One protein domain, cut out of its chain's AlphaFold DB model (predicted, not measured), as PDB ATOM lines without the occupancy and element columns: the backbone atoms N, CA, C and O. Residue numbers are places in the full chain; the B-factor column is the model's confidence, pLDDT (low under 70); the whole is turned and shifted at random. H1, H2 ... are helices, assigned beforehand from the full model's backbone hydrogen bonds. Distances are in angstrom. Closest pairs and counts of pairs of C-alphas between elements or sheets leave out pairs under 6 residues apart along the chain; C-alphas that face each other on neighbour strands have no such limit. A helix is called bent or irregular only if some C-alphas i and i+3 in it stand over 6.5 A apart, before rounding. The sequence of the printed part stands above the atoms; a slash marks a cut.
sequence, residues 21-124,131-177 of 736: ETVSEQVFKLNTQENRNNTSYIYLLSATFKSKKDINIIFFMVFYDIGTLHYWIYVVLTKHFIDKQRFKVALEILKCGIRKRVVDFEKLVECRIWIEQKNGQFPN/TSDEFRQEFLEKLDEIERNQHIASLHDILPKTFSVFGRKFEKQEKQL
ATOM      1  N   GLU A  21     -17.101   2.262 -22.599       49.75
ATOM      2  CA  GLU A  21     -18.040   3.262 -22.076       49.75
ATOM      3  C   GLU A  21     -18.714   4.125 -23.162       49.75
ATOM      4  O   GLU A  21     -19.716   4.779 -22.885       49.75
ATOM      5  N   THR A  22     -18.186   4.141 -24.395       56.12
ATOM      6  CA  THR A  22     -18.679   5.010 -25.485       56.12
ATOM      7  C   THR A  22     -19.355   4.295 -26.657       56.12
ATOM      8  O   THR A  22     -19.920   4.968 -27.516       56.12
ATOM      9  N   VAL A  23     -19.362   2.959 -26.697       65.50
ATOM     10  CA  VAL A  23     -20.105   2.194 -27.716       65.50
ATOM     11  C   VAL A  23     -21.364   1.644 -27.068       65.50
ATOM     12  O   VAL A  23     -21.281   0.820 -26.159       65.50
ATOM     13  N   SER A  24     -22.542   2.099 -27.506       77.62
ATOM     14  CA  SER A  24     -23.784   1.662 -26.866       77.62
ATOM     15  C   SER A  24     -24.000   0.156 -27.056       77.62
ATOM     16  O   SER A  24     -23.706  -0.419 -28.107       77.62
ATOM     17  N   GLU A  25     -24.571  -0.487 -26.039       84.00
ATOM     18  CA  GLU A  25     -24.882  -1.922 -26.035       84.00
ATOM     19  C   GLU A  25     -25.738  -2.343 -27.253       84.00
ATOM     20  O   GLU A  25     -25.676  -3.480 -27.716       84.00
ATOM     21  N   GLN A  26     -26.511  -1.406 -27.813       83.00
ATOM     22  CA  GLN A  26     -27.329  -1.597 -29.012       83.00
ATOM     23  C   GLN A  26     -26.475  -1.830 -30.271       83.00
ATOM     24  O   GLN A  26     -26.829  -2.672 -31.093       83.00
ATOM     25  N   VAL A  27     -25.329  -1.154 -30.407       86.75
ATOM     26  CA  VAL A  27     -24.411  -1.322 -31.551       86.75
ATOM     27  C   VAL A  27     -23.755  -2.706 -31.531       86.75
ATOM     28  O   VAL A  27     -23.589  -3.326 -32.583       86.75
ATOM     29  N   PHE A  28     -23.458  -3.245 -30.344       87.50
ATOM     30  CA  PHE A  28     -23.000  -4.630 -30.196       87.50
ATOM     31  C   PHE A  28     -24.121  -5.653 -30.430       87.50
ATOM     32  O   PHE A  28     -23.887  -6.653 -31.105       87.50
ATOM     33  N   LYS A  29     -25.353  -5.388 -29.967       91.88
ATOM     34  CA  LYS A  29     -26.535  -6.234 -30.252       91.88
ATOM     35  C   LYS A  29     -26.878  -6.326 -31.746       91.88
ATOM     36  O   LYS A  29     -27.539  -7.275 -32.153       91.88
ATOM     37  N   LEU A  30     -26.414  -5.378 -32.563       92.75
ATOM     38  CA  LEU A  30     -26.550  -5.407 -34.021       92.75
ATOM     39  C   LEU A  30     -25.459  -6.226 -34.744       92.75
ATOM     40  O   LEU A  30     -25.594  -6.425 -35.948       92.75
ATOM     41  N   ASN A  31     -24.429  -6.752 -34.060       94.69
ATOM     42  CA  ASN A  31     -23.354  -7.568 -34.659       94.69
ATOM     43  C   ASN A  31     -23.796  -9.018 -34.974       94.69
ATOM     44  O   ASN A  31     -23.227  -9.990 -34.471       94.69
ATOM     45  N   THR A  32     -24.827  -9.174 -35.806       95.50
ATOM     46  CA  THR A  32     -25.171 -10.457 -36.440       95.50
ATOM     47  C   THR A  32     -24.298 -10.675 -37.677       95.50
ATOM     48  O   THR A  32     -23.824  -9.710 -38.277       95.50
ATOM     49  N   GLN A  33     -24.089 -11.930 -38.098       95.44
ATOM     50  CA  GLN A  33     -23.322 -12.234 -39.319       95.44
ATOM     51  C   GLN A  33     -23.905 -11.534 -40.561       95.44
ATOM     52  O   GLN A  33     -23.152 -10.968 -41.347       95.44
ATOM     53  N   GLU A  34     -25.236 -11.490 -40.675       95.19
ATOM     54  CA  GLU A  34     -25.977 -10.771 -41.722       95.19
ATOM     55  C   GLU A  34     -25.638  -9.271 -41.755       95.19
ATOM     56  O   GLU A  34     -25.425  -8.689 -42.819       95.19
ATOM     57  N   ASN A  35     -25.541  -8.635 -40.582       96.44
ATOM     58  CA  ASN A  35     -25.249  -7.210 -40.477       96.44
ATOM     59  C   ASN A  35     -23.772  -6.871 -40.690       96.44
ATOM     60  O   ASN A  35     -23.479  -5.720 -41.008       96.44
ATOM     61  N   ARG A  36     -22.832  -7.820 -40.553       96.25
ATOM     62  CA  ARG A  36     -21.392  -7.512 -40.624       96.25
ATOM     63  C   ARG A  36     -20.997  -6.784 -41.899       96.25
ATOM     64  O   ARG A  36     -20.216  -5.846 -41.815       96.25
ATOM     65  N   ASN A  37     -21.548  -7.163 -43.050       96.12
ATOM     66  CA  ASN A  37     -21.281  -6.502 -44.333       96.12
ATOM     67  C   ASN A  37     -22.408  -5.550 -44.785       96.12
ATOM     68  O   ASN A  37     -22.383  -5.055 -45.907       96.12
ATOM     69  N   ASN A  38     -23.382  -5.254 -43.917       96.19
ATOM     70  CA  ASN A  38     -24.446  -4.300 -44.209       96.19
ATOM     71  C   ASN A  38     -23.904  -2.864 -44.131       96.19
ATOM     72  O   ASN A  38     -23.521  -2.396 -43.058       96.19
ATOM     73  N   THR A  39     -23.936  -2.140 -45.252       95.50
ATOM     74  CA  THR A  39     -23.522  -0.730 -45.367       95.50
ATOM     75  C   THR A  39     -24.093   0.162 -44.259       95.50
ATOM     76  O   THR A  39     -23.366   0.987 -43.713       95.50
ATOM     77  N   SER A  40     -25.346  -0.042 -43.836       95.00
ATOM     78  CA  SER A  40     -25.960   0.738 -42.746       95.00
ATOM     79  C   SER A  40     -25.325   0.458 -41.378       95.00
ATOM     80  O   SER A  40     -25.203   1.367 -40.561       95.00
ATOM     81  N   TYR A  41     -24.887  -0.780 -41.119       95.69
ATOM     82  CA  TYR A  41     -24.188  -1.135 -39.880       95.69
ATOM     83  C   TYR A  41     -22.745  -0.613 -39.884       95.69
ATOM     84  O   TYR A  41     -22.275  -0.080 -38.881       95.69
ATOM     85  N   ILE A  42     -22.078  -0.676 -41.038       95.50
ATOM     86  CA  ILE A  42     -20.739  -0.110 -41.250       95.50
ATOM     87  C   ILE A  42     -20.769   1.414 -41.062       95.50
ATOM     88  O   ILE A  42     -19.889   1.948 -40.390       95.50
ATOM     89  N   TYR A  43     -21.803   2.104 -41.562       93.69
ATOM     90  CA  TYR A  43     -22.011   3.535 -41.314       93.69
ATOM     91  C   TYR A  43     -22.406   3.864 -39.873       93.69
ATOM     92  O   TYR A  43     -21.981   4.894 -39.361       93.69
ATOM     93  N   LEU A  44     -23.180   3.014 -39.189       93.44
ATOM     94  CA  LEU A  44     -23.484   3.208 -37.769       93.44
ATOM     95  C   LEU A  44     -22.206   3.132 -36.924       93.44
ATOM     96  O   LEU A  44     -21.953   4.019 -36.110       93.44
ATOM     97  N   LEU A  45     -21.376   2.112 -37.162       92.12
ATOM     98  CA  LEU A  45     -20.057   1.991 -36.549       92.12
ATOM     99  C   LEU A  45     -19.208   3.221 -36.896       92.12
ATOM    100  O   LEU A  45     -18.808   3.951 -35.988       92.12
ATOM    101  N   SER A  46     -19.000   3.522 -38.183       89.44
ATOM    102  CA  SER A  46     -18.148   4.644 -38.591       89.44
ATOM    103  C   SER A  46     -18.606   5.977 -38.004       89.44
ATOM    104  O   SER A  46     -17.762   6.727 -37.524       89.44
ATOM    105  N   ALA A  47     -19.913   6.242 -37.924       89.31
ATOM    106  CA  ALA A  47     -20.465   7.431 -37.281       89.31
ATOM    107  C   ALA A  47     -20.175   7.476 -35.771       89.31
ATOM    108  O   ALA A  47     -19.705   8.504 -35.284       89.31
ATOM    109  N   THR A  48     -20.376   6.375 -35.028       85.75
ATOM    110  CA  THR A  48     -20.026   6.333 -33.590       85.75
ATOM    111  C   THR A  48     -18.537   6.583 -33.345       85.75
ATOM    112  O   THR A  48     -18.165   7.227 -32.361       85.75
ATOM    113  N   PHE A  49     -17.684   6.154 -34.277       78.19
ATOM    114  CA  PHE A  49     -16.236   6.295 -34.171       78.19
ATOM    115  C   PHE A  49     -15.674   7.563 -34.818       78.19
ATOM    116  O   PHE A  49     -14.571   7.951 -34.464       78.19
ATOM    117  N   LYS A  50     -16.417   8.295 -35.659       69.69
ATOM    118  CA  LYS A  50     -15.940   9.529 -36.325       69.69
ATOM    119  C   LYS A  50     -15.525  10.637 -35.342       69.69
ATOM    120  O   LYS A  50     -14.738  11.511 -35.691       69.69
ATOM    121  N   SER A  51     -16.006  10.557 -34.100       61.69
ATOM    122  CA  SER A  51     -15.603  11.391 -32.957       61.69
ATOM    123  C   SER A  51     -14.165  11.148 -32.458       61.69
ATOM    124  O   SER A  51     -13.604  11.994 -31.763       61.69
ATOM    125  N   LYS A  52     -13.552  10.005 -32.796       60.19
ATOM    126  CA  LYS A  52     -12.217   9.574 -32.359       60.19
ATOM    127  C   LYS A  52     -11.436   9.086 -33.582       60.19
ATOM    128  O   LYS A  52     -11.821   8.106 -34.205       60.19
ATOM    129  N   LYS A  53     -10.300   9.715 -33.919       70.31
ATOM    130  CA  LYS A  53      -9.419   9.309 -35.047       70.31
ATOM    131  C   LYS A  53      -8.641   8.004 -34.762       70.31
ATOM    132  O   LYS A  53      -7.439   7.911 -35.000       70.31
ATOM    133  N   ASP A  54      -9.315   7.019 -34.185       87.88
ATOM    134  CA  ASP A  54      -8.744   5.826 -33.579       87.88
ATOM    135  C   ASP A  54      -8.832   4.628 -34.537       87.88
ATOM    136  O   ASP A  54      -9.819   3.894 -34.613       87.88
ATOM    137  N   ILE A  55      -7.745   4.441 -35.289       92.69
ATOM    138  CA  ILE A  55      -7.609   3.381 -36.293       92.69
ATOM    139  C   ILE A  55      -7.742   1.967 -35.707       92.69
ATOM    140  O   ILE A  55      -8.079   1.038 -36.440       92.69
ATOM    141  N   ASN A  56      -7.532   1.791 -34.393       92.44
ATOM    142  CA  ASN A  56      -7.654   0.491 -33.726       92.44
ATOM    143  C   ASN A  56      -9.052  -0.108 -33.901       92.44
ATOM    144  O   ASN A  56      -9.201  -1.327 -33.931       92.44
ATOM    145  N   ILE A  57     -10.071   0.733 -34.089       92.38
ATOM    146  CA  ILE A  57     -11.440   0.282 -34.316       92.38
ATOM    147  C   ILE A  57     -11.656  -0.196 -35.758       92.38
ATOM    148  O   ILE A  57     -12.375  -1.169 -35.972       92.38
ATOM    149  N   ILE A  58     -10.985   0.395 -36.748       94.94
ATOM    150  CA  ILE A  58     -11.016  -0.121 -38.126       94.94
ATOM    151  C   ILE A  58     -10.235  -1.443 -38.209       94.94
ATOM    152  O   ILE A  58     -10.681  -2.382 -38.869       94.94
ATOM    153  N   PHE A  59      -9.129  -1.572 -37.466       95.50
ATOM    154  CA  PHE A  59      -8.449  -2.860 -37.283       95.50
ATOM    155  C   PHE A  59      -9.329  -3.892 -36.561       95.50
ATOM    156  O   PHE A  59      -9.368  -5.039 -36.992       95.50
ATOM    157  N   PHE A  60     -10.080  -3.500 -35.527       95.06
ATOM    158  CA  PHE A  60     -11.068  -4.358 -34.863       95.06
ATOM    159  C   PHE A  60     -12.158  -4.815 -35.844       95.06
ATOM    160  O   PHE A  60     -12.456  -6.003 -35.912       95.06
ATOM    161  N   MET A  61     -12.708  -3.907 -36.659       96.31
ATOM    162  CA  MET A  61     -13.694  -4.257 -37.687       96.31
ATOM    163  C   MET A  61     -13.129  -5.298 -38.664       96.31
ATOM    164  O   MET A  61     -13.758  -6.333 -38.862       96.31
ATOM    165  N   VAL A  62     -11.907  -5.108 -39.176       96.06
ATOM    166  CA  VAL A  62     -11.244  -6.111 -40.033       96.06
ATOM    167  C   VAL A  62     -10.994  -7.437 -39.305       96.06
ATOM    168  O   VAL A  62     -11.237  -8.492 -39.885       96.06
ATOM    169  N   PHE A  63     -10.547  -7.407 -38.048       96.12
ATOM    170  CA  PHE A  63     -10.239  -8.606 -37.257       96.12
ATOM    171  C   PHE A  63     -11.478  -9.468 -36.960       96.12
ATOM    172  O   PHE A  63     -11.374 -10.689 -36.884       96.12
ATOM    173  N   TYR A  64     -12.656  -8.851 -36.833       96.19
ATOM    174  CA  TYR A  64     -13.934  -9.543 -36.624       96.19
ATOM    175  C   TYR A  64     -14.736  -9.769 -37.928       96.19
ATOM    176  O   TYR A  64     -15.917 -10.125 -37.868       96.19
ATOM    177  N   ASP A  65     -14.123  -9.574 -39.105       96.94
ATOM    178  CA  ASP A  65     -14.760  -9.612 -40.439       96.94
ATOM    179  C   ASP A  65     -16.047  -8.756 -40.536       96.94
ATOM    180  O   ASP A  65     -17.034  -9.107 -41.184       96.94
ATOM    181  N   ILE A  66     -16.039  -7.599 -39.871       97.19
ATOM    182  CA  ILE A  66     -17.065  -6.561 -39.973       97.19
ATOM    183  C   ILE A  66     -16.678  -5.627 -41.123       97.19
ATOM    184  O   ILE A  66     -15.633  -4.981 -41.095       97.19
ATOM    185  N   GLY A  67     -17.527  -5.562 -42.143       97.38
ATOM    186  CA  GLY A  67     -17.395  -4.713 -43.322       97.38
ATOM    187  C   GLY A  67     -16.231  -5.060 -44.245       97.38
ATOM    188  O   GLY A  67     -15.883  -4.256 -45.106       97.38
ATOM    189  N   THR A  68     -15.622  -6.239 -44.108       97.56
ATOM    190  CA  THR A  68     -14.477  -6.640 -44.939       97.56
ATOM    191  C   THR A  68     -14.843  -6.903 -46.402       97.56
ATOM    192  O   THR A  68     -13.933  -7.051 -47.219       97.56
ATOM    193  N   LEU A  69     -16.134  -6.879 -46.759       97.62
ATOM    194  CA  LEU A  69     -16.636  -6.825 -48.138       97.62
ATOM    195  C   LEU A  69     -17.037  -5.408 -48.605       97.62
ATOM    196  O   LEU A  69     -17.634  -5.280 -49.667       97.62
ATOM    197  N   HIS A  70     -16.725  -4.337 -47.868       97.31
ATOM    198  CA  HIS A  70     -17.113  -2.959 -48.211       97.31
ATOM    199  C   HIS A  70     -15.884  -2.062 -48.417       97.31
ATOM    200  O   HIS A  70     -15.017  -1.975 -47.543       97.31
ATOM    201  N   TYR A  71     -15.799  -1.360 -49.554       97.06
ATOM    202  CA  TYR A  71     -14.583  -0.630 -49.942       97.06
ATOM    203  C   TYR A  71     -14.124   0.432 -48.929       97.06
ATOM    204  O   TYR A  71     -12.920   0.611 -48.737       97.06
ATOM    205  N   TRP A  72     -15.065   1.092 -48.241       96.25
ATOM    206  CA  TRP A  72     -14.793   2.166 -47.274       96.25
ATOM    207  C   TRP A  72     -13.737   1.792 -46.216       96.25
ATOM    208  O   TRP A  72     -12.865   2.603 -45.911       96.25
ATOM    209  N   ILE A  73     -13.737   0.549 -45.712       96.75
ATOM    210  CA  ILE A  73     -12.737   0.094 -44.726       96.75
ATOM    211  C   ILE A  73     -11.323   0.128 -45.313       96.75
ATOM    212  O   ILE A  73     -10.383   0.588 -44.662       96.75
ATOM    213  N   TYR A  74     -11.169  -0.322 -46.557       97.50
ATOM    214  CA  TYR A  74      -9.886  -0.319 -47.251       97.50
ATOM    215  C   TYR A  74      -9.450   1.106 -47.589       97.50
ATOM    216  O   TYR A  74      -8.268   1.404 -47.444       97.50
ATOM    217  N   VAL A  75     -10.377   2.004 -47.944       96.38
ATOM    218  CA  VAL A  75     -10.092   3.438 -48.139       96.38
ATOM    219  C   VAL A  75      -9.584   4.087 -46.850       96.38
ATOM    220  O   VAL A  75      -8.516   4.692 -46.869       96.38
ATOM    221  N   VAL A  76     -10.263   3.908 -45.713       95.69
ATOM    222  CA  VAL A  76      -9.851   4.516 -44.431       95.69
ATOM    223  C   VAL A  76      -8.521   3.953 -43.922       95.69
ATOM    224  O   VAL A  76      -7.671   4.711 -43.450       95.69
ATOM    225  N   LEU A  77      -8.281   2.645 -44.069       96.50
ATOM    226  CA  LEU A  77      -6.973   2.055 -43.764       96.50
ATOM    227  C   LEU A  77      -5.876   2.595 -44.699       96.50
ATOM    228  O   LEU A  77      -4.794   2.946 -44.232       96.50
ATOM    229  N   THR A  78      -6.153   2.715 -45.999       96.88
ATOM    230  CA  THR A  78      -5.222   3.285 -46.991       96.88
ATOM    231  C   THR A  78      -4.884   4.738 -46.651       96.88
ATOM    232  O   THR A  78      -3.702   5.086 -46.624       96.88
ATOM    233  N   LYS A  79      -5.891   5.548 -46.286       96.06
ATOM    234  CA  LYS A  79      -5.734   6.923 -45.789       96.06
ATOM    235  C   LYS A  79      -4.771   6.970 -44.605       96.06
ATOM    236  O   LYS A  79      -3.737   7.626 -44.681       96.06
ATOM    237  N   HIS A  80      -5.038   6.171 -43.569       95.88
ATOM    238  CA  HIS A  80      -4.201   6.113 -42.372       95.88
ATOM    239  C   HIS A  80      -2.754   5.689 -42.659       95.88
ATOM    240  O   HIS A  80      -1.818   6.239 -42.081       95.88
ATOM    241  N   PHE A  81      -2.523   4.710 -43.537       96.19
ATOM    242  CA  PHE A  81      -1.151   4.317 -43.864       96.19
ATOM    243  C   PHE A  81      -0.422   5.359 -44.722       96.19
ATOM    244  O   PHE A  81       0.802   5.445 -44.620       96.19
ATOM    245  N   ILE A  82      -1.129   6.202 -45.480       94.94
ATOM    246  CA  ILE A  82      -0.532   7.340 -46.196       94.94
ATOM    247  C   ILE A  82      -0.301   8.551 -45.272       94.94
ATOM    248  O   ILE A  82       0.773   9.146 -45.346       94.94
ATOM    249  N   ASP A  83      -1.164   8.799 -44.278       93.44
ATOM    250  CA  ASP A  83      -0.875   9.712 -43.150       93.44
ATOM    251  C   ASP A  83       0.424   9.344 -42.406       93.44
ATOM    252  O   ASP A  83       1.064  10.190 -41.782       93.44
ATOM    253  N   LYS A  84       0.822   8.065 -42.450       94.75
ATOM    254  CA  LYS A  84       2.066   7.543 -41.861       94.75
ATOM    255  C   LYS A  84       3.196   7.328 -42.876       94.75
ATOM    256  O   LYS A  84       4.155   6.639 -42.534       94.75
ATOM    257  N   GLN A  85       3.092   7.870 -44.096       95.12
ATOM    258  CA  GLN A  85       4.079   7.734 -45.188       95.12
ATOM    259  C   GLN A  85       4.436   6.265 -45.537       95.12
ATOM    260  O   GLN A  85       5.500   5.957 -46.073       95.12
ATOM    261  N   ARG A  86       3.534   5.314 -45.257       95.62
ATOM    262  CA  ARG A  86       3.700   3.866 -45.486       95.62
ATOM    263  C   ARG A  86       2.995   3.421 -46.770       95.62
ATOM    264  O   ARG A  86       2.228   2.456 -46.764       95.62
ATOM    265  N   PHE A  87       3.295   4.091 -47.883       94.69
ATOM    266  CA  PHE A  87       2.675   3.880 -49.203       94.69
ATOM    267  C   PHE A  87       2.612   2.403 -49.633       94.69
ATOM    268  O   PHE A  87       1.571   1.934 -50.086       94.69
ATOM    269  N   LYS A  88       3.676   1.621 -49.391       95.44
ATOM    270  CA  LYS A  88       3.697   0.174 -49.679       95.44
ATOM    271  C   LYS A  88       2.621  -0.616 -48.914       95.44
ATOM    272  O   LYS A  88       2.064  -1.558 -49.463       95.44
ATOM    273  N   VAL A  89       2.322  -0.248 -47.665       96.50
ATOM    274  CA  VAL A  89       1.291  -0.919 -46.853       96.50
ATOM    275  C   VAL A  89      -0.104  -0.507 -47.324       96.50
ATOM    276  O   VAL A  89      -0.958  -1.368 -47.512       96.50
ATOM    277  N   ALA A  90      -0.305   0.785 -47.596       97.12
ATOM    278  CA  ALA A  90      -1.541   1.312 -48.175       97.12
ATOM    279  C   ALA A  90      -1.884   0.628 -49.516       97.12
ATOM    280  O   ALA A  90      -3.014   0.189 -49.732       97.12
ATOM    281  N   LEU A  91      -0.885   0.427 -50.380       97.25
ATOM    282  CA  LEU A  91      -1.058  -0.263 -51.655       97.25
ATOM    283  C   LEU A  91      -1.443  -1.747 -51.493       97.25
ATOM    284  O   LEU A  91      -2.313  -2.240 -52.212       97.25
ATOM    285  N   GLU A  92      -0.843  -2.467 -50.539       97.88
ATOM    286  CA  GLU A  92      -1.226  -3.860 -50.257       97.88
ATOM    287  C   GLU A  92      -2.620  -3.986 -49.620       97.88
ATOM    288  O   GLU A  92      -3.307  -4.983 -49.852       97.88
ATOM    289  N   ILE A  93      -3.086  -2.963 -48.895       97.88
ATOM    290  CA  ILE A  93      -4.459  -2.879 -48.377       97.88
ATOM    291  C   ILE A  93      -5.463  -2.738 -49.525       97.88
ATOM    292  O   ILE A  93      -6.412  -3.522 -49.585       97.88
ATOM    293  N   LEU A  94      -5.230  -1.840 -50.489       97.88
ATOM    294  CA  LEU A  94      -6.077  -1.749 -51.686       97.88
ATOM    295  C   LEU A  94      -6.074  -3.056 -52.486       97.88
ATOM    296  O   LEU A  94      -7.136  -3.573 -52.830       97.88
ATOM    297  N   LYS A  95      -4.900  -3.663 -52.710       97.75
ATOM    298  CA  LYS A  95      -4.797  -4.990 -53.346       97.75
ATOM    299  C   LYS A  95      -5.517  -6.086 -52.555       97.75
ATOM    300  O   LYS A  95      -5.920  -7.080 -53.154       97.75
ATOM    301  N   CYS A  96      -5.651  -5.968 -51.234       97.62
ATOM    302  CA  CYS A  96      -6.421  -6.903 -50.412       97.62
ATOM    303  C   CYS A  96      -7.930  -6.748 -50.665       97.62
ATOM    304  O   CYS A  96      -8.591  -7.735 -50.983       97.62
ATOM    305  N   GLY A  97      -8.452  -5.516 -50.633       97.56
ATOM    306  CA  GLY A  97      -9.861  -5.232 -50.931       97.56
ATOM    307  C   GLY A  97     -10.262  -5.607 -52.363       97.56
ATOM    308  O   GLY A  97     -11.282  -6.260 -52.566       97.56
ATOM    309  N   ILE A  98      -9.412  -5.303 -53.353       97.69
ATOM    310  CA  ILE A  98      -9.627  -5.705 -54.755       97.69
ATOM    311  C   ILE A  98      -9.663  -7.239 -54.884       97.69
ATOM    312  O   ILE A  98     -10.573  -7.780 -55.507       97.69
ATOM    313  N   ARG A  99      -8.731  -7.969 -54.244       97.81
ATOM    314  CA  ARG A  99      -8.744  -9.449 -54.228       97.81
ATOM    315  C   ARG A  99      -9.984 -10.033 -53.547       97.81
ATOM    316  O   ARG A  99     -10.464 -11.072 -53.988       97.81
ATOM    317  N   LYS A 100     -10.511  -9.373 -52.509       97.31
ATOM    318  CA  LYS A 100     -11.756  -9.758 -51.821       97.31
ATOM    319  C   LYS A 100     -13.039  -9.408 -52.599       97.31
ATOM    320  O   LYS A 100     -14.105  -9.795 -52.134       97.31
ATOM    321  N   ARG A 101     -12.956  -8.728 -53.758       96.62
ATOM    322  CA  ARG A 101     -14.108  -8.274 -54.570       96.62
ATOM    323  C   ARG A 101     -15.174  -7.557 -53.727       96.62
ATOM    324  O   ARG A 101     -16.334  -7.959 -53.691       96.62
ATOM    325  N   VAL A 102     -14.746  -6.521 -53.007       97.25
ATOM    326  CA  VAL A 102     -15.646  -5.673 -52.208       97.25
ATOM    327  C   VAL A 102     -16.758  -5.036 -53.054       97.25
ATOM    328  O   VAL A 102     -16.602  -4.837 -54.257       97.25
ATOM    329  N   VAL A 103     -17.853  -4.647 -52.404       94.81
ATOM    330  CA  VAL A 103     -18.853  -3.733 -52.971       94.81
ATOM    331  C   VAL A 103     -18.163  -2.415 -53.351       94.81
ATOM    332  O   VAL A 103     -17.382  -1.885 -52.555       94.81
ATOM    333  N   ASP A 104     -18.439  -1.931 -54.564       95.19
ATOM    334  CA  ASP A 104     -17.775  -0.827 -55.277       95.19
ATOM    335  C   ASP A 104     -16.235  -0.975 -55.381       95.19
ATOM    336  O   ASP A 104     -15.479  -0.031 -55.118       95.19
ATOM    337  N   PHE A 105     -15.731  -2.166 -55.740       95.56
ATOM    338  CA  PHE A 105     -14.285  -2.403 -55.902       95.56
ATOM    339  C   PHE A 105     -13.634  -1.505 -56.965       95.56
ATOM    340  O   PHE A 105     -12.433  -1.249 -56.878       95.56
ATOM    341  N   GLU A 106     -14.406  -0.994 -57.924       96.75
ATOM    342  CA  GLU A 106     -13.995  -0.021 -58.936       96.75
ATOM    343  C   GLU A 106     -13.333   1.201 -58.283       96.75
ATOM    344  O   GLU A 106     -12.253   1.617 -58.696       96.75
ATOM    345  N   LYS A 107     -13.886   1.687 -57.165       96.25
ATOM    346  CA  LYS A 107     -13.329   2.817 -56.405       96.25
ATOM    347  C   LYS A 107     -11.997   2.471 -55.733       96.25
ATOM    348  O   LYS A 107     -11.141   3.339 -55.574       96.25
ATOM    349  N   LEU A 108     -11.770   1.202 -55.364       96.94
ATOM    350  CA  LEU A 108     -10.443   0.750 -54.919       96.94
ATOM    351  C   LEU A 108      -9.458   0.640 -56.084       96.94
ATOM    352  O   LEU A 108      -8.266   0.873 -55.880       96.94
ATOM    353  N   VAL A 109      -9.928   0.287 -57.284       97.38
ATOM    354  CA  VAL A 109      -9.109   0.268 -58.503       97.38
ATOM    355  C   VAL A 109      -8.692   1.692 -58.879       97.38
ATOM    356  O   VAL A 109      -7.507   1.907 -59.110       97.38
ATOM    357  N   GLU A 110      -9.597   2.672 -58.823       96.81
ATOM    358  CA  GLU A 110      -9.285   4.101 -58.984       96.81
ATOM    359  C   GLU A 110      -8.249   4.579 -57.955       96.81
ATOM    360  O   GLU A 110      -7.187   5.076 -58.336       96.81
ATOM    361  N   CYS A 111      -8.494   4.344 -56.655       96.19
ATOM    362  CA  CYS A 111      -7.537   4.674 -55.588       96.19
ATOM    363  C   CYS A 111      -6.163   4.025 -55.823       96.19
ATOM    364  O   CYS A 111      -5.126   4.638 -55.562       96.19
ATOM    365  N   ARG A 112      -6.141   2.777 -56.313       97.44
ATOM    366  CA  ARG A 112      -4.908   2.033 -56.583       97.44
ATOM    367  C   ARG A 112      -4.162   2.613 -57.779       97.44
ATOM    368  O   ARG A 112      -2.959   2.812 -57.666       97.44
ATOM    369  N   ILE A 113      -4.847   2.870 -58.893       96.56
ATOM    370  CA  ILE A 113      -4.250   3.448 -60.104       96.56
ATOM    371  C   ILE A 113      -3.641   4.811 -59.774       96.56
ATOM    372  O   ILE A 113      -2.492   5.056 -60.127       96.56
ATOM    373  N   TRP A 114      -4.365   5.652 -59.034       94.56
ATOM    374  CA  TRP A 114      -3.895   6.972 -58.622       94.56
ATOM    375  C   TRP A 114      -2.624   6.884 -57.754       94.56
ATOM    376  O   TRP A 114      -1.631   7.557 -58.036       94.56
ATOM    377  N   ILE A 115      -2.597   5.987 -56.754       93.94
ATOM    378  CA  ILE A 115      -1.388   5.738 -55.948       93.94
ATOM    379  C   ILE A 115      -0.252   5.176 -56.809       93.94
ATOM    380  O   ILE A 115       0.879   5.615 -56.654       93.94
ATOM    381  N   GLU A 116      -0.502   4.214 -57.701       94.56
ATOM    382  CA  GLU A 116       0.555   3.590 -58.513       94.56
ATOM    383  C   GLU A 116       1.161   4.577 -59.529       94.56
ATOM    384  O   GLU A 116       2.384   4.617 -59.667       94.56
ATOM    385  N   GLN A 117       0.343   5.433 -60.156       94.06
ATOM    386  CA  GLN A 117       0.792   6.515 -61.044       94.06
ATOM    387  C   GLN A 117       1.738   7.487 -60.329       94.06
ATOM    388  O   GLN A 117       2.818   7.792 -60.834       94.06
ATOM    389  N   LYS A 118       1.353   7.952 -59.135       87.00
ATOM    390  CA  LYS A 118       2.123   8.943 -58.373       87.00
ATOM    391  C   LYS A 118       3.299   8.329 -57.614       87.00
ATOM    392  O   LYS A 118       4.362   8.933 -57.551       87.00
ATOM    393  N   ASN A 119       3.187   7.094 -57.121       83.00
ATOM    394  CA  ASN A 119       4.307   6.359 -56.516       83.00
ATOM    395  C   ASN A 119       5.438   6.099 -57.532       83.00
ATOM    396  O   ASN A 119       6.590   5.963 -57.135       83.00
ATOM    397  N   GLY A 120       5.139   6.078 -58.838       79.81
ATOM    398  CA  GLY A 120       6.149   6.085 -59.903       79.81
ATOM    399  C   GLY A 120       6.936   7.400 -60.041       79.81
ATOM    400  O   GLY A 120       7.990   7.401 -60.669       79.81
ATOM    401  N   GLN A 121       6.459   8.499 -59.445       71.12
ATOM    402  CA  GLN A 121       7.120   9.813 -59.444       71.12
ATOM    403  C   GLN A 121       8.020  10.035 -58.215       71.12
ATOM    404  O   GLN A 121       8.783  10.998 -58.191       71.12
ATOM    405  N   PHE A 122       7.982   9.148 -57.211       60.53
ATOM    406  CA  PHE A 122       8.860   9.240 -56.043       60.53
ATOM    407  C   PHE A 122      10.267   8.704 -56.363       60.53
ATOM    408  O   PHE A 122      10.419   7.503 -56.611       60.53
ATOM    409  N   PRO A 123      11.325   9.539 -56.322       49.25
ATOM    410  CA  PRO A 123      12.691   9.043 -56.420       49.25
ATOM    411  C   PRO A 123      13.018   8.180 -55.193       49.25
ATOM    412  O   PRO A 123      12.677   8.523 -54.064       49.25
ATOM    413  N   ASN A 124      13.731   7.069 -55.394       50.16
ATOM    414  CA  ASN A 124      14.060   6.093 -54.340       50.16
ATOM    415  C   ASN A 124      15.146   6.575 -53.340       50.16
ATOM    416  O   ASN A 124      15.931   5.763 -52.847       50.16
ATOM    417  N   THR A 131       7.961  17.379 -51.368       67.19
ATOM    418  CA  THR A 131       7.047  16.774 -52.361       67.19
ATOM    419  C   THR A 131       6.222  15.608 -51.801       67.19
ATOM    420  O   THR A 131       5.215  15.221 -52.395       67.19
ATOM    421  N   SER A 132       6.608  15.039 -50.650       73.56
ATOM    422  CA  SER A 132       5.820  13.997 -49.978       73.56
ATOM    423  C   SER A 132       4.622  14.567 -49.214       73.56
ATOM    424  O   SER A 132       3.619  13.867 -49.060       73.56
ATOM    425  N   ASP A 133       4.702  15.824 -48.765       81.31
ATOM    426  CA  ASP A 133       3.622  16.496 -48.046       81.31
ATOM    427  C   ASP A 133       2.561  17.049 -49.010       81.31
ATOM    428  O   ASP A 133       1.374  16.828 -48.765       81.31
ATOM    429  N   GLU A 134       2.954  17.659 -50.139       85.94
ATOM    430  CA  GLU A 134       2.020  18.070 -51.206       85.94
ATOM    431  C   GLU A 134       1.225  16.873 -51.748       85.94
ATOM    432  O   GLU A 134      -0.008  16.877 -51.744       85.94
ATOM    433  N   PHE A 135       1.931  15.798 -52.124       83.69
ATOM    434  CA  PHE A 135       1.315  14.555 -52.584       83.69
ATOM    435  C   PHE A 135       0.361  13.951 -51.548       83.69
ATOM    436  O   PHE A 135      -0.702  13.434 -51.905       83.69
ATOM    437  N   ARG A 136       0.721  14.014 -50.256       85.25
ATOM    438  CA  ARG A 136      -0.172  13.549 -49.196       85.25
ATOM    439  C   ARG A 136      -1.460  14.369 -49.197       85.25
ATOM    440  O   ARG A 136      -2.516  13.752 -49.163       85.25
ATOM    441  N   GLN A 137      -1.407  15.701 -49.254       88.50
ATOM    442  CA  GLN A 137      -2.633  16.511 -49.242       88.50
ATOM    443  C   GLN A 137      -3.525  16.216 -50.454       88.50
ATOM    444  O   GLN A 137      -4.697  15.899 -50.263       88.50
ATOM    445  N   GLU A 138      -2.965  16.188 -51.667       90.38
ATOM    446  CA  GLU A 138      -3.704  15.853 -52.897       90.38
ATOM    447  C   GLU A 138      -4.415  14.485 -52.787       90.38
ATOM    448  O   GLU A 138      -5.573  14.327 -53.185       90.38
ATOM    449  N   PHE A 139      -3.754  13.492 -52.178       85.06
ATOM    450  CA  PHE A 139      -4.363  12.185 -51.926       85.06
ATOM    451  C   PHE A 139      -5.469  12.223 -50.871       85.06
ATOM    452  O   PHE A 139      -6.518  11.600 -51.050       85.06
ATOM    453  N   LEU A 140      -5.233  12.910 -49.748       85.94
ATOM    454  CA  LEU A 140      -6.204  13.008 -48.660       85.94
ATOM    455  C   LEU A 140      -7.472  13.720 -49.140       85.94
ATOM    456  O   LEU A 140      -8.566  13.243 -48.846       85.94
ATOM    457  N   GLU A 141      -7.334  14.774 -49.948       91.19
ATOM    458  CA  GLU A 141      -8.446  15.477 -50.591       91.19
ATOM    459  C   GLU A 141      -9.236  14.567 -51.539       91.19
ATOM    460  O   GLU A 141     -10.469  14.540 -51.457       91.19
ATOM    461  N   LYS A 142      -8.555  13.770 -52.378       88.50
ATOM    462  CA  LYS A 142      -9.215  12.821 -53.290       88.50
ATOM    463  C   LYS A 142      -9.907  11.676 -52.542       88.50
ATOM    464  O   LYS A 142     -11.016  11.289 -52.911       88.50
ATOM    465  N   LEU A 143      -9.323  11.167 -51.454       83.56
ATOM    466  CA  LEU A 143     -10.012  10.204 -50.588       83.56
ATOM    467  C   LEU A 143     -11.194  10.828 -49.844       83.56
ATOM    468  O   LEU A 143     -12.226  10.175 -49.709       83.56
ATOM    469  N   ASP A 144     -11.085  12.076 -49.388       87.56
ATOM    470  CA  ASP A 144     -12.203  12.779 -48.761       87.56
ATOM    471  C   ASP A 144     -13.304  13.110 -49.769       87.56
ATOM    472  O   ASP A 144     -14.470  13.144 -49.398       87.56
ATOM    473  N   GLU A 145     -12.998  13.340 -51.047       90.88
ATOM    474  CA  GLU A 145     -14.004  13.413 -52.118       90.88
ATOM    475  C   GLU A 145     -14.768  12.082 -52.243       90.88
ATOM    476  O   GLU A 145     -15.998  12.067 -52.175       90.88
ATOM    477  N   ILE A 146     -14.052  10.954 -52.317       83.25
ATOM    478  CA  ILE A 146     -14.645   9.607 -52.384       83.25
ATOM    479  C   ILE A 146     -15.473   9.287 -51.123       83.25
ATOM    480  O   ILE A 146     -16.554   8.700 -51.230       83.25
ATOM    481  N   GLU A 147     -15.012   9.688 -49.932       82.69
ATOM    482  CA  GLU A 147     -15.754   9.504 -48.679       82.69
ATOM    483  C   GLU A 147     -17.000  10.405 -48.616       82.69
ATOM    484  O   GLU A 147     -18.085   9.915 -48.295       82.69
ATOM    485  N   ARG A 148     -16.879  11.699 -48.958       83.19
ATOM    486  CA  ARG A 148     -17.995  12.669 -48.969       83.19
ATOM    487  C   ARG A 148     -19.091  12.245 -49.941       83.19
ATOM    488  O   ARG A 148     -20.250  12.176 -49.535       83.19
ATOM    489  N   ASN A 149     -18.730  11.888 -51.172       80.62
ATOM    490  CA  ASN A 149     -19.685  11.472 -52.201       80.62
ATOM    491  C   ASN A 149     -20.483  10.231 -51.762       80.62
ATOM    492  O   ASN A 149     -21.700  10.184 -51.949       80.62
ATOM    493  N   GLN A 150     -19.839   9.255 -51.102       74.00
ATOM    494  CA  GLN A 150     -20.557   8.092 -50.572       74.00
ATOM    495  C   GLN A 150     -21.403   8.431 -49.336       74.00
ATOM    496  O   GLN A 150     -22.530   7.948 -49.221       74.00
ATOM    497  N   HIS A 151     -20.902   9.267 -48.418       66.81
ATOM    498  CA  HIS A 151     -21.658   9.689 -47.234       66.81
ATOM    499  C   HIS A 151     -22.942  10.439 -47.608       66.81
ATOM    500  O   HIS A 151     -23.978  10.179 -47.008       66.81
ATOM    501  N   ILE A 152     -22.899  11.334 -48.600       58.97
ATOM    502  CA  ILE A 152     -24.074  12.104 -49.035       58.97
ATOM    503  C   ILE A 152     -25.142  11.169 -49.618       58.97
ATOM    504  O   ILE A 152     -26.275  11.168 -49.136       58.97
ATOM    505  N   ALA A 153     -24.774  10.322 -50.587       62.38
ATOM    506  CA  ALA A 153     -25.706   9.383 -51.214       62.38
ATOM    507  C   ALA A 153     -26.323   8.408 -50.194       62.38
ATOM    508  O   ALA A 153     -27.541   8.236 -50.136       62.38
ATOM    509  N   SER A 154     -25.489   7.810 -49.337       63.62
ATOM    510  CA  SER A 154     -25.941   6.833 -48.343       63.62
ATOM    511  C   SER A 154     -26.807   7.451 -47.243       63.62
ATOM    512  O   SER A 154     -27.836   6.873 -46.907       63.62
ATOM    513  N   LEU A 155     -26.465   8.624 -46.700       48.97
ATOM    514  CA  LEU A 155     -27.286   9.279 -45.674       48.97
ATOM    515  C   LEU A 155     -28.658   9.688 -46.231       48.97
ATOM    516  O   LEU A 155     -29.666   9.472 -45.556       48.97
ATOM    517  N   HIS A 156     -28.705  10.213 -47.460       54.94
ATOM    518  CA  HIS A 156     -29.947  10.636 -48.112       54.94
ATOM    519  C   HIS A 156     -30.921   9.465 -48.334       54.94
ATOM    520  O   HIS A 156     -32.118   9.598 -48.081       54.94
ATOM    521  N   ASP A 157     -30.418   8.296 -48.742       54.06
ATOM    522  CA  ASP A 157     -31.245   7.101 -48.944       54.06
ATOM    523  C   ASP A 157     -31.582   6.352 -47.643       54.06
ATOM    524  O   ASP A 157     -32.702   5.856 -47.467       54.06
ATOM    525  N   ILE A 158     -30.617   6.237 -46.722       53.06
ATOM    526  CA  ILE A 158     -30.732   5.372 -45.542       53.06
ATOM    527  C   ILE A 158     -31.548   6.040 -44.436       53.06
ATOM    528  O   ILE A 158     -32.358   5.337 -43.826       53.06
ATOM    529  N   LEU A 159     -31.404   7.349 -44.164       43.38
ATOM    530  CA  LEU A 159     -32.121   7.976 -43.041       43.38
ATOM    531  C   LEU A 159     -33.650   7.843 -43.171       43.38
ATOM    532  O   LEU A 159     -34.245   7.246 -42.269       43.38
ATOM    533  N   PRO A 160     -34.315   8.304 -44.252       53.91
ATOM    534  CA  PRO A 160     -35.779   8.291 -44.324       53.91
ATOM    535  C   PRO A 160     -36.357   6.874 -44.211       53.91
ATOM    536  O   PRO A 160     -37.306   6.625 -43.463       53.91
ATOM    537  N   LYS A 161     -35.737   5.912 -44.907       49.78
ATOM    538  CA  LYS A 161     -36.167   4.508 -44.921       49.78
ATOM    539  C   LYS A 161     -35.979   3.872 -43.541       49.78
ATOM    540  O   LYS A 161     -36.942   3.337 -42.983       49.78
ATOM    541  N   THR A 162     -34.787   4.007 -42.957       43.12
ATOM    542  CA  THR A 162     -34.410   3.417 -41.660       43.12
ATOM    543  C   THR A 162     -35.217   4.006 -40.508       43.12
ATOM    544  O   THR A 162     -35.814   3.244 -39.745       43.12
ATOM    545  N   PHE A 163     -35.333   5.335 -40.414       46.28
ATOM    546  CA  PHE A 163     -36.155   5.974 -39.381       46.28
ATOM    547  C   PHE A 163     -37.642   5.602 -39.516       46.28
ATOM    548  O   PHE A 163     -38.282   5.355 -38.495       46.28
ATOM    549  N   SER A 164     -38.190   5.429 -40.730       56.12
ATOM    550  CA  SER A 164     -39.582   4.959 -40.883       56.12
ATOM    551  C   SER A 164     -39.798   3.505 -40.428       56.12
ATOM    552  O   SER A 164     -40.904   3.151 -40.013       56.12
ATOM    553  N   VAL A 165     -38.774   2.646 -40.522       58.41
ATOM    554  CA  VAL A 165     -38.846   1.229 -40.119       58.41
ATOM    555  C   VAL A 165     -38.628   1.079 -38.615       58.41
ATOM    556  O   VAL A 165     -39.385   0.359 -37.964       58.41
ATOM    557  N   PHE A 166     -37.647   1.783 -38.042       48.47
ATOM    558  CA  PHE A 166     -37.444   1.800 -36.594       48.47
ATOM    559  C   PHE A 166     -38.591   2.509 -35.872       48.47
ATOM    560  O   PHE A 166     -39.113   1.942 -34.917       48.47
ATOM    561  N   GLY A 167     -39.075   3.651 -36.371       65.31
ATOM    562  CA  GLY A 167     -40.244   4.346 -35.824       65.31
ATOM    563  C   GLY A 167     -41.486   3.452 -35.776       65.31
ATOM    564  O   GLY A 167     -42.078   3.285 -34.715       65.31
ATOM    565  N   ARG A 168     -41.819   2.761 -36.878       65.94
ATOM    566  CA  ARG A 168     -42.957   1.819 -36.920       65.94
ATOM    567  C   ARG A 168     -42.766   0.553 -36.072       65.94
ATOM    568  O   ARG A 168     -43.758  -0.079 -35.711       65.94
ATOM    569  N   LYS A 169     -41.530   0.159 -35.737       57.91
ATOM    570  CA  LYS A 169     -41.269  -0.888 -34.728       57.91
ATOM    571  C   LYS A 169     -41.444  -0.347 -33.306       57.91
ATOM    572  O   LYS A 169     -42.097  -1.003 -32.500       57.91
ATOM    573  N   PHE A 170     -40.930   0.850 -33.029       63.38
ATOM    574  CA  PHE A 170     -41.009   1.497 -31.720       63.38
ATOM    575  C   PHE A 170     -42.459   1.823 -31.341       63.38
ATOM    576  O   PHE A 170     -42.907   1.442 -30.269       63.38
ATOM    577  N   GLU A 171     -43.237   2.395 -32.264       73.69
ATOM    578  CA  GLU A 171     -44.667   2.686 -32.085       73.69
ATOM    579  C   GLU A 171     -45.492   1.413 -31.804       73.69
ATOM    580  O   GLU A 171     -46.416   1.424 -30.989       73.69
ATOM    581  N   LYS A 172     -45.146   0.280 -32.439       82.56
ATOM    582  CA  LYS A 172     -45.769  -1.022 -32.145       82.56
ATOM    583  C   LYS A 172     -45.407  -1.532 -30.750       82.56
ATOM    584  O   LYS A 172     -46.297  -1.995 -30.042       82.56
ATOM    585  N   GLN A 173     -44.139  -1.430 -30.351       70.69
ATOM    586  CA  GLN A 173     -43.690  -1.827 -29.012       70.69
ATOM    587  C   GLN A 173     -44.295  -0.932 -27.922       70.69
ATOM    588  O   GLN A 173     -44.728  -1.440 -26.896       70.69
ATOM    589  N   GLU A 174     -44.415   0.373 -28.161       81.50
ATOM    590  CA  GLU A 174     -45.058   1.316 -27.244       81.50
ATOM    591  C   GLU A 174     -46.556   1.019 -27.078       81.50
ATOM    592  O   GLU A 174     -47.059   0.991 -25.955       81.50
ATOM    593  N   LYS A 175     -47.271   0.732 -28.177       87.19
ATOM    594  CA  LYS A 175     -48.682   0.306 -28.128       87.19
ATOM    595  C   LYS A 175     -48.854  -1.032 -27.408       87.19
ATOM    596  O   LYS A 175     -49.782  -1.166 -26.619       87.19
ATOM    597  N   GLN A 176     -47.952  -1.993 -27.619       85.56
ATOM    598  CA  GLN A 176     -47.962  -3.253 -26.873       85.56
ATOM    599  C   GLN A 176     -47.742  -3.015 -25.369       85.56
ATOM    600  O   GLN A 176     -48.544  -3.481 -24.565       85.56
ATOM    601  N   LEU A 177     -46.733  -2.225 -24.987       83.31
ATOM    602  CA  LEU A 177     -46.431  -1.934 -23.582       83.31
ATOM    603  C   LEU A 177     -47.578  -1.179 -22.886       83.31
ATOM    604  O   LEU A 177     -47.897  -1.455 -21.732       83.31
TER     605      LEU A 177
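What this domain is: This is residues 21 to 124 and 131 to 177 of the 736 residues of an uncharacterized protein of Pseudoloma neurophilia (UniProt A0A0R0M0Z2). Helices H5, H6 and H7 and the first arm of the long bent helix H8, H8a, form an up-and-down bundle, each running against the one before it in the chain, with H5 at its core and H4 packed on H5. The short helices H1 and H2, with H3, lie toward one end of the bundle, and residues 163 to 177 of H8 stick out as an arm from a body that without them spans 50 by 30 by 27 A. The printed part has 151 residues with eight named helices, H1 to H8 in chain order, and no named strand: an all-helix domain. It is only just compact, close to loose, with a radius of gyration of the C-alphas of 17.8 A and spans of 69 by 28 by 28 A.

Where its parts are: H1 is residues 25 to 29, beginning at C-alpha 25 (-24.882, -1.922, -26.035), and H2 is residues 33 to 36. H3 is residues 39 to 49, 15.1 A long, and H4 residues 55 to 63, 12.3 A. H5 is residues 71 to 83, 18.5 A, from C-alpha 71 at (-14.583, -0.630, -49.942). H6 is residues 87 to 99, 18.3 A, and H7 residues 105 to 119, 20.6 A. H8, residues 131 to 177, was assigned as one helix by its hydrogen bonds but is bent: C-alphas 157 and 160 are 6.6 A apart. Its arms are H8a, residues 131 to 157, 39.6 A, and H8b, residues 160 to 177, 25.5 A, ending at C-alpha 177 (-46.431, -1.934, -23.582).

How they stand to each other: The hub is H5, which touches four other helices. H5 and H6 form a helical hairpin at a shallow tilt of 8 degrees, their closest C-alphas, Thr 78 and Ala 90, 4.3 A apart. H6 and H7 form another at 26 degrees, closest at Ile 98 and Phe 105, 5.8 A between C-alphas. With residues 71 to 75 alone, H5 touches H7, the same way; the closest C-alphas are Tyr 71 and Phe 105, 6.2 A. H8a touches H5 with residues 136 to 147 alone, opposite ways at 25 degrees, closest at C-alphas Lys 79 and Leu 140, 6.7 A. H4 and H5 form a helical hairpin at a steep tilt of 41 degrees, closest at C-alphas Ile 58 and Ile 73, 6.8 A. H3 is near H5 and H8a. H1 and H3 are close but not clearly touching, with the C-alphas of Val 27 and Leu 45 closest at 7.4 A; so are H2 and H3, with those of Asn 35 and Tyr 41 at 6.2 A. The arms H8a and H8b stand at a steep tilt of 50 degrees. Every O i to N i+4 pair is within hydrogen-bond range in H1, H3, H4, H5, H6, H7 and H8a, and 13 of 14 in H8b; H2 is too short for such a pair.

The domain as a whole: The two farthest C-alphas, Pro 123 and Gln 176, are 68.6 A apart. Residues 125 to 130 are not printed, and C-alphas 124 and 131 are 12.9 A apart across this cut. Of the links printed whole, none is long. The mean pLDDT of the printed part is 84.7; 30 residues are under 70, among them 151 to 170.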